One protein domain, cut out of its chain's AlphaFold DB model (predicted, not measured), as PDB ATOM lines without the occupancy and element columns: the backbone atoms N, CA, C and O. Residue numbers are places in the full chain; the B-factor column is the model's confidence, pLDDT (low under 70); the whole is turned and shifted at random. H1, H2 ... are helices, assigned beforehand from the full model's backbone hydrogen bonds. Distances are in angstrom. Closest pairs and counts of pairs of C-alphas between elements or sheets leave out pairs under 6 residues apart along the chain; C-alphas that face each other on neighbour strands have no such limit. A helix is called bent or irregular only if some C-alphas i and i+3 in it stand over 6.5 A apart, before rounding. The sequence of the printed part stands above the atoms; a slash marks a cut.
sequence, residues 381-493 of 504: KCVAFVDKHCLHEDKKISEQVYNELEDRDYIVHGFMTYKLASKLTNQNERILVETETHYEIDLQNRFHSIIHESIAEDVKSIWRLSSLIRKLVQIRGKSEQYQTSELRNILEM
ATOM      1  N   LYS A 381      54.222  -4.885 -15.586       90.50
ATOM      2  CA  LYS A 381      54.210  -3.410 -15.677       90.50
ATOM      3  C   LYS A 381      54.449  -2.922 -17.108       90.50
ATOM      4  O   LYS A 381      53.661  -2.124 -17.609       90.50
ATOM      5  N   CYS A 382      55.466  -3.454 -17.797       91.12
ATOM      6  CA  CYS A 382      55.749  -3.082 -19.188       91.12
ATOM      7  C   CYS A 382      54.542  -3.308 -20.104       91.12
ATOM      8  O   CYS A 382      54.273  -2.482 -20.971       91.12
ATOM      9  N   VAL A 383      53.809  -4.408 -19.916       91.19
ATOM     10  CA  VAL A 383      52.662  -4.766 -20.766       91.19
ATOM     11  C   VAL A 383      51.319  -4.235 -20.248       91.19
ATOM     12  O   VAL A 383      50.276  -4.676 -20.725       91.19
ATOM     13  N   ALA A 384      51.336  -3.299 -19.289       90.94
ATOM     14  CA  ALA A 384      50.147  -2.712 -18.662       90.94
ATOM     15  C   ALA A 384      49.152  -3.738 -18.095       90.94
ATOM     16  O   ALA A 384      47.941  -3.516 -18.107       90.94
ATOM     17  N   PHE A 385      49.663  -4.865 -17.601       91.75
ATOM     18  CA  PHE A 385      48.843  -5.888 -16.972       91.75
ATOM     19  C   PHE A 385      48.303  -5.368 -15.635       91.75
ATOM     20  O   PHE A 385      49.069  -4.969 -14.755       91.75
ATOM     21  N   VAL A 386      46.985  -5.406 -15.474       91.81
ATOM     22  CA  VAL A 386      46.287  -5.028 -14.247       91.81
ATOM     23  C   VAL A 386      46.208  -6.253 -13.344       91.81
ATOM     24  O   VAL A 386      45.564  -7.244 -13.674       91.81
ATOM     25  N   ASP A 387      46.883  -6.197 -12.199       88.88
ATOM     26  CA  ASP A 387      46.833  -7.260 -11.199       88.88
ATOM     27  C   ASP A 387      45.657  -7.039 -10.231       88.88
ATOM     28  O   ASP A 387      45.287  -5.901  -9.931       88.88
ATOM     29  N   LYS A 388      45.088  -8.119  -9.683       90.19
ATOM     30  CA  LYS A 388      43.905  -8.057  -8.802       90.19
ATOM     31  C   LYS A 388      44.126  -7.195  -7.562       90.19
ATOM     32  O   LYS A 388      43.172  -6.696  -6.969       90.19
ATOM     33  N   HIS A 389      45.381  -6.996  -7.175       90.12
ATOM     34  CA  HIS A 389      45.769  -6.275  -5.965       90.12
ATOM     35  C   HIS A 389      46.376  -4.885  -6.211       90.12
ATOM     36  O   HIS A 389      46.940  -4.316  -5.280       90.12
ATOM     37  N   CYS A 390      46.329  -4.343  -7.436       88.44
ATOM     38  CA  CYS A 390      46.996  -3.071  -7.750       88.44
ATOM     39  C   CYS A 390      46.075  -1.839  -7.778       88.44
ATOM     40  O   CYS A 390      46.554  -0.734  -8.035       88.44
ATOM     41  N   LEU A 391      44.769  -2.002  -7.542       91.88
ATOM     42  CA  LEU A 391      43.781  -0.924  -7.687       91.88
ATOM     43  C   LEU A 391      43.493  -0.194  -6.368       91.88
ATOM     44  O   LEU A 391      43.082   0.966  -6.388       91.88
ATOM     45  N   HIS A 392      43.751  -0.843  -5.230       92.25
ATOM     46  CA  HIS A 392      43.516  -0.291  -3.897       92.25
ATOM     47  C   HIS A 392      44.526  -0.827  -2.866       92.25
ATOM     48  O   HIS A 392      45.078  -1.910  -3.046       92.25
ATOM     49  N   GLU A 393      44.765  -0.080  -1.780       90.56
ATOM     50  CA  GLU A 393      45.685  -0.494  -0.702       90.56
ATOM     51  C   GLU A 393      45.149  -1.702   0.083       90.56
ATOM     52  O   GLU A 393      45.901  -2.612   0.437       90.56
ATOM     53  N   ASP A 394      43.832  -1.747   0.306       93.88
ATOM     54  CA  ASP A 394      43.144  -2.940   0.805       93.88
ATOM     55  C   ASP A 394      42.949  -3.954  -0.333       93.88
ATOM     56  O   ASP A 394      42.235  -3.694  -1.307       93.88
ATOM     57  N   LYS A 395      43.554  -5.136  -0.176       93.19
ATOM     58  CA  LYS A 395      43.514  -6.222  -1.161       93.19
ATOM     59  C   LYS A 395      42.108  -6.736  -1.452       93.19
ATOM     60  O   LYS A 395      41.851  -7.079  -2.599       93.19
ATOM     61  N   LYS A 396      41.218  -6.794  -0.455       94.50
ATOM     62  CA  LYS A 396      39.843  -7.281  -0.650       94.50
ATOM     63  C   LYS A 396      39.037  -6.295  -1.479       94.50
ATOM     64  O   LYS A 396      38.318  -6.702  -2.384       94.50
ATOM     65  N   ILE A 397      39.205  -5.004  -1.196       94.62
ATOM     66  CA  ILE A 397      38.580  -3.937  -1.981       94.62
ATOM     67  C   ILE A 397      39.138  -3.960  -3.408       94.62
ATOM     68  O   ILE A 397      38.373  -3.940  -4.365       94.62
ATOM     69  N   SER A 398      40.460  -4.087  -3.571       94.56
ATOM     70  CA  SER A 398      41.086  -4.182  -4.896       94.56
ATOM     71  C   SER A 398      40.542  -5.362  -5.709       94.56
ATOM     72  O   SER A 398      40.232  -5.190  -6.884       94.56
ATOM     73  N   GLU A 399      40.373  -6.537  -5.092       95.19
ATOM     74  CA  GLU A 399      39.774  -7.709  -5.744       95.19
ATOM     75  C   GLU A 399      38.314  -7.473  -6.143       95.19
ATOM     76  O   GLU A 399      37.918  -7.851  -7.241       95.19
ATOM     77  N   GLN A 400      37.512  -6.838  -5.284       94.81
ATOM     78  CA  GLN A 400      36.114  -6.519  -5.591       94.81
ATOM     79  C   GLN A 400      36.001  -5.574  -6.786       94.81
ATOM     80  O   GLN A 400      35.227  -5.832  -7.705       94.81
ATOM     81  N   VAL A 401      36.808  -4.514  -6.797       95.56
ATOM     82  CA  VAL A 401      36.855  -3.561  -7.909       95.56
ATOM     83  C   VAL A 401      37.345  -4.240  -9.186       95.56
ATOM     84  O   VAL A 401      36.782  -4.016 -10.253       95.56
ATOM     85  N   TYR A 402      38.369  -5.091  -9.085       95.69
ATOM     86  CA  TYR A 402      38.880  -5.864 -10.214       95.69
ATOM     87  C   TYR A 402      37.800  -6.778 -10.812       95.69
ATOM     88  O   TYR A 402      37.614  -6.775 -12.025       95.69
ATOM     89  N   ASN A 403      37.058  -7.512  -9.976       94.69
ATOM     90  CA  ASN A 403      35.981  -8.385 -10.443       94.69
ATOM     91  C   ASN A 403      34.871  -7.583 -11.133       94.69
ATOM     92  O   ASN A 403      34.398  -7.994 -12.181       94.69
ATOM     93  N   GLU A 404      34.507  -6.404 -10.618       95.75
ATOM     94  CA  GLU A 404      33.511  -5.559 -11.287       95.75
ATOM     95  C   GLU A 404      34.011  -5.006 -12.633       95.75
ATOM     96  O   GLU A 404      33.237  -4.848 -13.580       95.75
ATOM     97  N   LEU A 405      35.308  -4.710 -12.748       95.19
ATOM     98  CA  LEU A 405      35.915  -4.321 -14.021       95.19
ATOM     99  C   LEU A 405      35.891  -5.470 -15.039       95.19
ATOM    100  O   LEU A 405      35.683  -5.196 -16.223       95.19
ATOM    101  N   GLU A 406      36.082  -6.718 -14.601       93.62
ATOM    102  CA  GLU A 406      35.909  -7.907 -15.450       93.62
ATOM    103  C   GLU A 406      34.435  -8.121 -15.821       93.62
ATOM    104  O   GLU A 406      34.128  -8.210 -17.004       93.62
ATOM    105  N   ASP A 407      33.507  -8.081 -14.859       94.00
ATOM    106  CA  ASP A 407      32.064  -8.275 -15.087       94.00
ATOM    107  C   ASP A 407      31.468  -7.250 -16.069       94.00
ATOM    108  O   ASP A 407      30.456  -7.504 -16.725       94.00
ATOM    109  N   ARG A 408      32.070  -6.056 -16.157       92.31
ATOM    110  CA  ARG A 408      31.662  -4.992 -17.086       92.31
ATOM    111  C   ARG A 408      32.489  -4.939 -18.372       92.31
ATOM    112  O   ARG A 408      32.351  -3.957 -19.114       92.31
ATOM    113  N   ASP A 409      33.333  -5.930 -18.645       91.38
ATOM    114  CA  ASP A 409      34.211  -6.012 -19.822       91.38
ATOM    115  C   ASP A 409      35.154  -4.805 -19.984       91.38
ATOM    116  O   ASP A 409      35.491  -4.382 -21.096       91.38
ATOM    117  N   TYR A 410      35.564  -4.177 -18.884       92.88
ATOM    118  CA  TYR A 410      36.597  -3.139 -18.916       92.88
ATOM    119  C   TYR A 410      38.001  -3.743 -18.922       92.88
ATOM    120  O   TYR A 410      38.923  -3.169 -19.507       92.88
ATOM    121  N   ILE A 411      38.157  -4.910 -18.302       91.69
ATOM    122  CA  ILE A 411      39.390  -5.689 -18.284       91.69
ATOM    123  C   ILE A 411      39.049  -7.125 -18.665       91.69
ATOM    124  O   ILE A 411      38.034  -7.651 -18.231       91.69
ATOM    125  N   VAL A 412      39.910  -7.760 -19.453       86.00
ATOM    126  CA  VAL A 412      39.828  -9.185 -19.774       86.00
ATOM    127  C   VAL A 412      41.177  -9.808 -19.454       86.00
ATOM    128  O   VAL A 412      42.194  -9.439 -20.046       86.00
ATOM    129  N   HIS A 413      41.198 -10.719 -18.477       82.25
ATOM    130  CA  HIS A 413      42.409 -11.420 -18.031       82.25
ATOM    131  C   HIS A 413      43.575 -10.472 -17.708       82.25
ATOM    132  O   HIS A 413      44.719 -10.713 -18.088       82.25
ATOM    133  N   GLY A 414      43.277  -9.357 -17.041       88.00
ATOM    134  CA  GLY A 414      44.260  -8.337 -16.678       88.00
ATOM    135  C   GLY A 414      44.605  -7.331 -17.783       88.00
ATOM    136  O   GLY A 414      45.316  -6.371 -17.497       88.00
ATOM    137  N   PHE A 415      44.096  -7.464 -19.014       90.12
ATOM    138  CA  PHE A 415      44.307  -6.469 -20.077       90.12
ATOM    139  C   PHE A 415      43.116  -5.537 -20.252       90.12
ATOM    140  O   PHE A 415      41.966  -5.967 -20.290       90.12
ATOM    141  N   MET A 416      43.401  -4.245 -20.410       90.50
ATOM    142  CA  MET A 416      42.380  -3.226 -20.645       90.50
ATOM    143  C   MET A 416      41.736  -3.408 -22.021       90.50
ATOM    144  O   MET A 416      42.432  -3.526 -23.032       90.50
ATOM    145  N   THR A 417      40.407  -3.373 -22.074       90.62
ATOM    146  CA  THR A 417      39.662  -3.462 -23.332       90.62
ATOM    147  C   THR A 417      39.603  -2.112 -24.046       90.62
ATOM    148  O   THR A 417      39.878  -1.054 -23.468       90.62
ATOM    149  N   TYR A 418      39.178  -2.120 -25.314       90.19
ATOM    150  CA  TYR A 418      38.887  -0.885 -26.049       90.19
ATOM    151  C   TYR A 418      37.871   0.001 -25.308       90.19
ATOM    152  O   TYR A 418      38.021   1.219 -25.283       90.19
ATOM    153  N   LYS A 419      36.881  -0.616 -24.651       91.62
ATOM    154  CA  LYS A 419      35.835   0.064 -23.879       91.62
ATOM    155  C   LYS A 419      36.409   0.859 -22.703       91.62
ATOM    156  O   LYS A 419      36.003   1.997 -22.467       91.62
ATOM    157  N   LEU A 420      37.368   0.287 -21.971       92.56
ATOM    158  CA  LEU A 420      38.059   1.003 -20.897       92.56
ATOM    159  C   LEU A 420      38.972   2.094 -21.463       92.56
ATOM    160  O   LEU A 420      38.932   3.233 -21.000       92.56
ATOM    161  N   ALA A 421      39.736   1.776 -22.512       90.81
ATOM    162  CA  ALA A 421      40.609   2.735 -23.181       90.81
ATOM    163  C   ALA A 421      39.837   3.969 -23.685       90.81
ATOM    164  O   ALA A 421      40.283   5.095 -23.477       90.81
ATOM    165  N   SER A 422      38.651   3.790 -24.280       89.81
ATOM    166  CA  SER A 422      37.817   4.905 -24.741       89.81
ATOM    167  C   SER A 422      37.367   5.803 -23.590       89.81
ATOM    168  O   SER A 422      37.433   7.024 -23.723       89.81
ATOM    169  N   LYS A 423      37.000   5.233 -22.436       91.12
ATOM    170  CA  LYS A 423      36.644   6.027 -21.248       91.12
ATOM    171  C   LYS A 423      37.826   6.824 -20.716       91.12
ATOM    172  O   LYS A 423      37.696   8.015 -20.463       91.12
ATOM    173  N   LEU A 424      38.998   6.195 -20.625       91.75
ATOM    174  CA  LEU A 424      40.218   6.840 -20.135       91.75
ATOM    175  C   LEU A 424      40.670   8.020 -21.010       91.75
ATOM    176  O   LEU A 424      41.365   8.907 -20.522       91.75
ATOM    177  N   THR A 425      40.269   8.074 -22.285       87.75
ATOM    178  CA  THR A 425      40.556   9.241 -23.138       87.75
ATOM    179  C   THR A 425      39.720  10.476 -22.803       87.75
ATOM    180  O   THR A 425      40.110  11.584 -23.172       87.75
ATOM    181  N   ASN A 426      38.602  10.315 -22.093       85.88
ATOM    182  CA  ASN A 426      37.756  11.411 -21.644       85.88
ATOM    183  C   ASN A 426      37.975  11.658 -20.145       85.88
ATOM    184  O   ASN A 426      37.514  10.900 -19.297       85.88
ATOM    185  N   GLN A 427      38.657  12.755 -19.806       76.25
ATOM    186  CA  GLN A 427      38.971  13.114 -18.413       76.25
ATOM    187  C   GLN A 427      37.735  13.377 -17.540       76.25
ATOM    188  O   GLN A 427      37.846  13.415 -16.319       76.25
ATOM    189  N   ASN A 428      36.563  13.564 -18.151       77.62
ATOM    190  CA  ASN A 428      35.311  13.803 -17.436       77.62
ATOM    191  C   ASN A 428      34.482  12.524 -17.237       77.62
ATOM    192  O   ASN A 428      33.418  12.577 -16.619       77.62
ATOM    193  N   GLU A 429      34.922  11.385 -17.779       81.56
ATOM    194  CA  GLU A 429      34.214  10.116 -17.646       81.56
ATOM    195  C   GLU A 429      34.749   9.274 -16.497       81.56
ATOM    196  O   GLU A 429      35.865   8.771 -16.515       81.56
ATOM    197  N   ARG A 430      33.866   9.027 -15.536       84.94
ATOM    198  CA  ARG A 430      34.076   8.063 -14.455       84.94
ATOM    199  C   ARG A 430      33.916   6.636 -14.996       84.94
ATOM    200  O   ARG A 430      33.114   6.395 -15.912       84.94
ATOM    201  N   ILE A 431      34.665   5.688 -14.434       90.38
ATOM    202  CA  ILE A 431      34.723   4.306 -14.938       90.38
ATOM    203  C   ILE A 431      33.663   3.463 -14.231       90.38
ATOM    204  O   ILE A 431      32.788   2.894 -14.889       90.38
ATOM    205  N   LEU A 432      33.702   3.461 -12.896       90.38
ATOM    206  CA  LEU A 432      32.744   2.784 -12.018       90.38
ATOM    207  C   LEU A 432      32.242   3.759 -10.946       90.38
ATOM    208  O   LEU A 432      32.675   3.700  -9.804       90.38
ATOM    209  N   VAL A 433      31.342   4.681 -11.308       89.00
ATOM    210  CA  VAL A 433      30.933   5.811 -10.440       89.00
ATOM    211  C   VAL A 433      30.531   5.375  -9.028       89.00
ATOM    212  O   VAL A 433      30.980   5.973  -8.051       89.00
ATOM    213  N   GLU A 434      29.667   4.366  -8.919       88.88
ATOM    214  CA  GLU A 434      29.136   3.883  -7.639       88.88
ATOM    215  C   GLU A 434      30.261   3.304  -6.771       88.88
ATOM    216  O   GLU A 434      30.411   3.681  -5.610       88.88
ATOM    217  N   THR A 435      31.115   2.479  -7.370       89.38
ATOM    218  CA  THR A 435      32.246   1.787  -6.738       89.38
ATOM    219  C   THR A 435      33.367   2.745  -6.337       89.38
ATOM    220  O   THR A 435      33.868   2.682  -5.217       89.38
ATOM    221  N   GLU A 436      33.718   3.684  -7.218       89.62
ATOM    222  CA  GLU A 436      34.673   4.768  -6.963       89.62
ATOM    223  C   GLU A 436      34.219   5.643  -5.792       89.62
ATOM    224  O   GLU A 436      35.037   6.065  -4.980       89.62
ATOM    225  N   THR A 437      32.912   5.904  -5.687       91.00
ATOM    226  CA  THR A 437      32.342   6.710  -4.598       91.00
ATOM    227  C   THR A 437      32.271   5.918  -3.294       91.00
ATOM    228  O   THR A 437      32.571   6.463  -2.239       91.00
ATOM    229  N   HIS A 438      31.898   4.638  -3.354       92.00
ATOM    230  CA  HIS A 438      31.761   3.788  -2.173       92.00
ATOM    231  C   HIS A 438      33.103   3.493  -1.490       92.00
ATOM    232  O   HIS A 438      33.173   3.493  -0.263       92.00
ATOM    233  N   TYR A 439      34.158   3.265  -2.276       91.69
ATOM    234  CA  TYR A 439      35.491   2.938  -1.764       91.69
ATOM    235  C   TYR A 439      36.480   4.115  -1.799       91.69
ATOM    236  O   TYR A 439      37.649   3.922  -1.480       91.69
ATOM    237  N   GLU A 440      36.037   5.312  -2.199       90.88
ATOM    238  CA  GLU A 440      36.877   6.514  -2.343       90.88
ATOM    239  C   GLU A 440      38.110   6.295  -3.250       90.88
ATOM    240  O   GLU A 440      39.231   6.708  -2.946       90.88
ATOM    241  N   ILE A 441      37.906   5.638  -4.398       91.38
ATOM    242  CA  ILE A 441      38.974   5.264  -5.340       91.38
ATOM    243  C   ILE A 441      38.907   6.124  -6.596       91.38
ATOM    244  O   ILE A 441      37.855   6.271  -7.214       91.38
ATOM    245  N   ASP A 442      40.063   6.621  -7.032       91.25
ATOM    246  CA  ASP A 442      40.227   7.257  -8.337       91.25
ATOM    247  C   ASP A 442      40.810   6.265  -9.352       91.25
ATOM    248  O   ASP A 442      42.028   6.139  -9.516       91.25
ATOM    249  N   LEU A 443      39.930   5.521 -10.026       92.88
ATOM    250  CA  LEU A 443      40.351   4.522 -11.008       92.88
ATOM    251  C   LEU A 443      41.016   5.145 -12.232       92.88
ATOM    252  O   LEU A 443      41.949   4.560 -12.781       92.88
ATOM    253  N   GLN A 444      40.594   6.344 -12.631       91.38
ATOM    254  CA  GLN A 444      41.157   7.023 -13.790       91.38
ATOM    255  C   GLN A 444      42.641   7.336 -13.573       91.38
ATOM    256  O   GLN A 444      43.480   6.957 -14.395       91.38
ATOM    257  N   ASN A 445      42.995   7.918 -12.426       90.25
ATOM    258  CA  ASN A 445      44.392   8.181 -12.081       90.25
ATOM    259  C   ASN A 445      45.213   6.893 -11.899       90.25
ATOM    260  O   ASN A 445      46.382   6.845 -12.303       90.25
ATOM    261  N   ARG A 446      44.621   5.824 -11.349       92.06
ATOM    262  CA  ARG A 446      45.297   4.519 -11.210       92.06
ATOM    263  C   ARG A 446      45.638   3.916 -12.573       92.06
ATOM    264  O   ARG A 446      46.791   3.547 -12.794       92.06
ATOM    265  N   PHE A 447      44.691   3.881 -13.509       93.75
ATOM    266  CA  PHE A 447      44.939   3.347 -14.849       93.75
ATOM    267  C   PHE A 447      45.898   4.208 -15.665       93.75
ATOM    268  O   PHE A 447      46.789   3.659 -16.310       93.75
ATOM    269  N   HIS A 448      45.795   5.538 -15.599       91.06
ATOM    270  CA  HIS A 448      46.786   6.407 -16.238       91.06
ATOM    271  C   HIS A 448      48.198   6.166 -15.698       91.06
ATOM    272  O   HIS A 448      49.149   6.166 -16.479       91.06
ATOM    273  N   SER A 449      48.342   5.902 -14.397       90.31
ATOM    274  CA  SER A 449      49.640   5.555 -13.807       90.31
ATOM    275  C   SER A 449      50.184   4.234 -14.365       90.31
ATOM    276  O   SER A 449      51.345   4.180 -14.764       90.31
ATOM    277  N   ILE A 450      49.339   3.200 -14.481       91.56
ATOM    278  CA  ILE A 450      49.709   1.908 -15.089       91.56
ATOM    279  C   ILE A 450      50.145   2.097 -16.549       91.56
ATOM    280  O   ILE A 450      51.195   1.604 -16.953       91.56
ATOM    281  N   ILE A 451      49.375   2.853 -17.338       90.56
ATOM    282  CA  ILE A 451      49.683   3.113 -18.752       90.56
ATOM    283  C   ILE A 451      50.998   3.885 -18.882       90.56
ATOM    284  O   ILE A 451      51.822   3.551 -19.730       90.56
ATOM    285  N   HIS A 452      51.232   4.881 -18.025       87.75
ATOM    286  CA  HIS A 452      52.457   5.678 -18.045       87.75
ATOM    287  C   HIS A 452      53.720   4.840 -17.784       87.75
ATOM    288  O   HIS A 452      54.781   5.147 -18.338       87.75
ATOM    289  N   GLU A 453      53.612   3.796 -16.957       86.69
ATOM    290  CA  GLU A 453      54.685   2.830 -16.692       86.69
ATOM    291  C   GLU A 453      54.826   1.747 -17.773       86.69
ATOM    292  O   GLU A 453      55.801   1.003 -17.752       86.69
ATOM    293  N   SER A 454      53.907   1.657 -18.731       90.31
ATOM    294  CA  SER A 454      53.930   0.636 -19.782       90.31
ATOM    295  C   SER A 454      54.702   1.064 -21.036       90.31
ATOM    296  O   SER A 454      55.151   2.206 -21.166       90.31
ATOM    297  N   ILE A 455      54.819   0.140 -21.995       89.31
ATOM    298  CA  ILE A 455      55.363   0.405 -23.333       89.31
ATOM    299  C   ILE A 455      54.295   0.852 -24.349       89.31
ATOM    300  O   ILE A 455      54.534   0.779 -25.549       89.31
ATOM    301  N   ALA A 456      53.113   1.297 -23.922       86.25
ATOM    302  CA  ALA A 456      52.121   1.883 -24.826       86.25
ATOM    303  C   ALA A 456      52.377   3.380 -25.063       86.25
ATOM    304  O   ALA A 456      52.645   4.126 -24.120       86.25
ATOM    305  N   GLU A 457      52.270   3.821 -26.319       82.25
ATOM    306  CA  GLU A 457      52.434   5.235 -26.707       82.25
ATOM    307  C   GLU A 457      51.238   6.104 -26.317       82.25
ATOM    308  O   GLU A 457      51.413   7.213 -25.815       82.25
ATOM    309  N   ASP A 458      50.022   5.587 -26.490       82.75
ATOM    310  CA  ASP A 458      48.780   6.300 -26.204       82.75
ATOM    311  C   ASP A 458      47.826   5.379 -25.430       82.75
ATOM    312  O   ASP A 458      47.758   4.168 -25.652       82.75
ATOM    313  N   VAL A 459      47.018   5.972 -24.553       84.50
ATOM    314  CA  VAL A 459      45.857   5.327 -23.926       84.50
ATOM    315  C   VAL A 459      44.978   4.651 -24.983       84.50
ATOM    316  O   VAL A 459      44.477   3.554 -24.760       84.50
ATOM    317  N   LYS A 460      44.833   5.249 -26.173       82.25
ATOM    318  CA  LYS A 460      44.042   4.688 -27.281       82.25
ATOM    319  C   LYS A 460      44.587   3.378 -27.849       82.25
ATOM    320  O   LYS A 460      43.808   2.622 -28.430       82.25
ATOM    321  N   SER A 461      45.890   3.117 -27.735       80.12
ATOM    322  CA  SER A 461      46.532   1.922 -28.297       80.12
ATOM    323  C   SER A 461      46.740   0.806 -27.271       80.12
ATOM    324  O   SER A 461      47.073  -0.312 -27.665       80.12
ATOM    325  N   ILE A 462      46.475   1.058 -25.982       85.44
ATOM    326  CA  ILE A 462      46.757   0.120 -24.884       85.44
ATOM    327  C   ILE A 462      46.121  -1.261 -25.076       85.44
ATOM    328  O   ILE A 462      46.761  -2.284 -24.858       85.44
ATOM    329  N   TRP A 463      44.882  -1.304 -25.566       84.44
ATOM    330  CA  TRP A 463      44.141  -2.548 -25.779       84.44
ATOM    331  C   TRP A 463      44.745  -3.412 -26.894       84.44
ATOM    332  O   TRP A 463      44.513  -4.616 -26.946       84.44
ATOM    333  N   ARG A 464      45.551  -2.822 -27.790       82.69
ATOM    334  CA  ARG A 464      46.261  -3.547 -28.854       82.69
ATOM    335  C   ARG A 464      47.595  -4.107 -28.385       82.69
ATOM    336  O   ARG A 464      48.201  -4.875 -29.131       82.69
ATOM    337  N   LEU A 465      48.069  -3.736 -27.196       84.56
ATOM    338  CA  LEU A 465      49.454  -3.949 -26.786       84.56
ATOM    339  C   LEU A 465      49.864  -5.425 -26.822       84.56
ATOM    340  O   LEU A 465      50.919  -5.753 -27.358       84.56
ATOM    341  N   SER A 466      49.001  -6.325 -26.345       83.06
ATOM    342  CA  SER A 466      49.237  -7.773 -26.401       83.06
ATOM    343  C   SER A 466      49.444  -8.260 -27.842       83.06
ATOM    344  O   SER A 466      50.442  -8.920 -28.138       83.06
ATOM    345  N   SER A 467      48.560  -7.864 -28.764       79.19
ATOM    346  CA  SER A 467      48.647  -8.214 -30.187       79.19
ATOM    347  C   SER A 467      49.903  -7.643 -30.854       79.19
ATOM    348  O   SER A 467      50.552  -8.318 -31.655       79.19
ATOM    349  N   LEU A 468      50.298  -6.420 -30.489       77.88
ATOM    350  CA  LEU A 468      51.497  -5.775 -31.010       77.88
ATOM    351  C   LEU A 468      52.764  -6.478 -30.522       77.88
ATOM    352  O   LEU A 468      53.709  -6.626 -31.297       77.88
ATOM    353  N   ILE A 469      52.793  -6.950 -29.269       82.12
ATOM    354  CA  ILE A 469      53.948  -7.679 -28.724       82.12
ATOM    355  C   ILE A 469      54.085  -9.028 -29.430       82.12
ATOM    356  O   ILE A 469      55.194  -9.399 -29.811       82.12
ATOM    357  N   ARG A 470      52.974  -9.729 -29.691       77.44
ATOM    358  CA  ARG A 470      52.991 -10.965 -30.495       77.44
ATOM    359  C   ARG A 470      53.557 -10.716 -31.892       77.44
ATOM    360  O   ARG A 470      54.453 -11.440 -32.322       77.44
ATOM    361  N   LYS A 471      53.114  -9.651 -32.568       72.69
ATOM    362  CA  LYS A 471      53.668  -9.244 -33.872       72.69
ATOM    363  C   LYS A 471      55.164  -8.943 -33.783       72.69
ATOM    364  O   LYS A 471      55.929  -9.393 -34.629       72.69
ATOM    365  N   LEU A 472      55.609  -8.232 -32.745       73.75
ATOM    366  CA  LEU A 472      57.027  -7.939 -32.525       73.75
ATOM    367  C   LEU A 472      57.857  -9.222 -32.352       73.75
ATOM    368  O   LEU A 472      58.909  -9.356 -32.967       73.75
ATOM    369  N   VAL A 473      57.370 -10.187 -31.572       71.25
ATOM    370  CA  VAL A 473      57.997 -11.507 -31.392       71.25
ATOM    371  C   VAL A 473      58.107 -12.268 -32.719       71.25
ATOM    372  O   VAL A 473      59.160 -12.837 -33.018       71.25
ATOM    373  N   GLN A 474      57.056 -12.238 -33.543       64.62
ATOM    374  CA  GLN A 474      57.056 -12.850 -34.876       64.62
ATOM    375  C   GLN A 474      58.090 -12.198 -35.798       64.62
ATOM    376  O   GLN A 474      58.906 -12.896 -36.398       64.62
ATOM    377  N   ILE A 475      58.128 -10.862 -35.842       63.38
ATOM    378  CA  ILE A 475      59.115 -10.088 -36.615       63.38
ATOM    379  C   ILE A 475      60.546 -10.414 -36.164       63.38
ATOM    380  O   ILE A 475      61.472 -10.448 -36.970       63.38
ATOM    381  N   ARG A 476      60.744 -10.710 -34.876       66.88
ATOM    382  CA  ARG A 476      62.038 -11.128 -34.320       66.88
ATOM    383  C   ARG A 476      62.387 -12.598 -34.578       66.88
ATOM    384  O   ARG A 476      63.464 -13.027 -34.166       66.88
ATOM    385  N   GLY A 477      61.526 -13.360 -35.254       56.56
ATOM    386  CA  GLY A 477      61.745 -14.779 -35.544       56.56
ATOM    387  C   GLY A 477      61.703 -15.656 -34.291       56.56
ATOM    388  O   GLY A 477      62.431 -16.641 -34.194       56.56
ATOM    389  N   LYS A 478      60.902 -15.268 -33.291       61.84
ATOM    390  CA  LYS A 478      60.830 -15.924 -31.975       61.84
ATOM    391  C   LYS A 478      59.511 -16.667 -31.738       61.84
ATOM    392  O   LYS A 478      59.248 -17.090 -30.616       61.84
ATOM    393  N   SER A 479      58.712 -16.875 -32.786       60.53
ATOM    394  CA  SER A 479      57.377 -17.487 -32.719       60.53
ATOM    395  C   SER A 479      57.361 -18.862 -32.044       60.53
ATOM    396  O   SER A 479      56.521 -19.100 -31.184       60.53
ATOM    397  N   GLU A 480      58.309 -19.749 -32.358       56.19
ATOM    398  CA  GLU A 480      58.400 -21.067 -31.705       56.19
ATOM    399  C   GLU A 480      58.722 -20.942 -30.210       56.19
ATOM    400  O   GLU A 480      58.121 -21.609 -29.371       56.19
ATOM    401  N   GLN A 481      59.635 -20.031 -29.854       56.94
ATOM    402  CA  GLN A 481      60.010 -19.789 -28.457       56.94
ATOM    403  C   GLN A 481      58.834 -19.227 -27.658       56.94
ATOM    404  O   GLN A 481      58.708 -19.530 -26.475       56.94
ATOM    405  N   TYR A 482      57.978 -18.435 -28.305       65.69
ATOM    406  CA  TYR A 482      56.787 -17.851 -27.709       65.69
ATOM    407  C   TYR A 482      55.757 -18.899 -27.292       65.69
ATOM    408  O   TYR A 482      55.219 -18.799 -26.191       65.69
ATOM    409  N   GLN A 483      55.522 -19.928 -28.114       66.44
ATOM    410  CA  GLN A 483      54.469 -20.928 -27.891       66.44
ATOM    411  C   GLN A 483      54.533 -21.609 -26.515       66.44
ATOM    412  O   GLN A 483      53.494 -21.970 -25.967       66.44
ATOM    413  N   THR A 484      55.717 -21.745 -25.923       69.31
ATOM    414  CA  THR A 484      55.907 -22.387 -24.610       69.31
ATOM    415  C   THR A 484      56.441 -21.418 -23.549       69.31
ATOM    416  O   THR A 484      57.155 -21.847 -22.645       69.31
ATOM    417  N   SER A 485      56.209 -20.112 -23.700       73.00
ATOM    418  CA  SER A 485      56.887 -19.081 -22.900       73.00
ATOM    419  C   SER A 485      56.047 -18.448 -21.795       73.00
ATOM    420  O   SER A 485      54.820 -18.388 -21.870       73.00
ATOM    421  N   GLU A 486      56.728 -17.869 -20.804       80.56
ATOM    422  CA  GLU A 486      56.120 -17.039 -19.763       80.56
ATOM    423  C   GLU A 486      55.453 -15.793 -20.357       80.56
ATOM    424  O   GLU A 486      54.387 -15.389 -19.894       80.56
ATOM    425  N   LEU A 487      56.027 -15.210 -21.418       83.75
ATOM    426  CA  LEU A 487      55.415 -14.083 -22.122       83.75
ATOM    427  C   LEU A 487      54.061 -14.470 -22.726       83.75
ATOM    428  O   LEU A 487      53.104 -13.710 -22.604       83.75
ATOM    429  N   ARG A 488      53.949 -15.652 -23.341       84.38
ATOM    430  CA  ARG A 488      52.659 -16.171 -23.813       84.38
ATOM    431  C   ARG A 488      51.700 -16.377 -22.655       84.38
ATOM    432  O   ARG A 488      50.574 -15.912 -22.733       84.38
ATOM    433  N   ASN A 489      52.156 -16.993 -21.568       82.25
ATOM    434  CA  ASN A 489      51.308 -17.195 -20.396       82.25
ATOM    435  C   ASN A 489      50.747 -15.873 -19.868       82.25
ATOM    436  O   ASN A 489      49.596 -15.840 -19.475       82.25
ATOM    437  N   ILE A 490      51.512 -14.779 -19.889       85.00
ATOM    438  CA  ILE A 490      51.006 -13.461 -19.480       85.00
ATOM    439  C   ILE A 490      50.049 -12.883 -20.524       85.00
ATOM    440  O   ILE A 490      49.012 -12.358 -20.149       85.00
ATOM    441  N   LEU A 491      50.385 -12.959 -21.814       82.06
ATOM    442  CA  LEU A 491      49.616 -12.335 -22.900       82.06
ATOM    443  C   LEU A 491      48.390 -13.146 -23.367       82.06
ATOM    444  O   LEU A 491      47.604 -12.639 -24.171       82.06
ATOM    445  N   GLU A 492      48.272 -14.409 -22.960       71.56
ATOM    446  CA  GLU A 492      47.294 -15.373 -23.474       71.56
ATOM    447  C   GLU A 492      46.746 -16.315 -22.384       71.56
ATOM    448  O   GLU A 492      46.612 -17.503 -22.661       71.56
ATOM    449  N   MET A 493      46.449 -15.873 -21.150       54.31
ATOM    450  CA  MET A 493      45.819 -16.752 -20.133       54.31
ATOM    451  C   MET A 493      44.408 -17.255 -20.557       54.31
ATOM    452  O   MET A 493      43.403 -16.797 -20.036       54.31
TER     453      MET A 493
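Overview. This is residues 381 to 493 of the 504 residues of the protein "Hypothetical protein" of Rotaria sordida (UniProt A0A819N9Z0). This is an elongated all-helix domain in which the short helix H2, the helix H4 and the first residues of the long helix H5 meet in the middle. From there H5 reaches out toward one end, where the short helices H6 and H7 fold back along it, while H1 and H3 run side by side in opposite directions near the other end. The printed part has 113 residues with seven named helices, H1 to H7 in chain order, and no named strand. It is compact, with a radius of gyration of the C-alphas of 14.9 A, yet its C-alphas span 48 by 28 by 22 A.

Along the chain. Begin at Lys 381; residues 381 to 394 hold no named element. Find C-alpha 395 at (43.514, -6.222, -1.161); from there H1, residues 395 to 407, runs 18.1 A. Next come a short antiparallel pairing of residues 411 to 412 with 415 to 416, then H2, residues 418 to 424, and H3, residues 433 to 438. H4, residues 443 to 453, runs 15.5 A. Look for C-alpha 459 at (45.857, 5.327, -23.926), where H5, residues 459 to 475, begins its 24.0 A. H5 is irregular, with C-alphas 460 and 463 7.4 A apart, and has a kink of 57 degrees near residue 466. H6 is residues 479 to 483, and H7, residues 486 to 491, ends at C-alpha 491 at (49.616, -12.335, -22.900).

Arrangement. H1 is close to H3 but not clearly touching, at a shallow tilt of 18 degrees, opposite ways; their closest C-alphas, of Val 401 and Thr 435, are 7.2 A apart. H2 touches H5, which meets it with residues 459 to 463 alone, at a steep tilt of 45 degrees, opposite ways; the closest C-alphas, of Tyr 418 and Trp 463, are 5.5 A apart. H2 and H4 only just touch, with 3 pairs of C-alphas within 8 A, the closest those of Leu 424 and Gln 444 at 6.4 A, and stand about perpendicular at 75 degrees. H4 and H5 only just touch, with 3 pairs, through residues 459 to 462 of H5 alone; the closest C-alphas are those of Ile 451 and Val 459, 6.8 A apart. H7 is close to H5 but not clearly touching, C-alphas 466 and 491 being the closest at 5.8 A. H6 is likewise close to H5, with C-alphas 473 and 479 the closest at 6.2 A. Every O i to N i+4 pair is within hydrogen-bond range in H1, H2, H3, H4, H6 and H7, and 8 of 13 are in H5.

Size, cuts and confidence. The C-alphas farthest apart, of His 438 and Gly 477, are 48.6 A apart. The printed part has no cut, and no link is long. The pLDDT is under 70 in residues 474 to 484 and in residue 493.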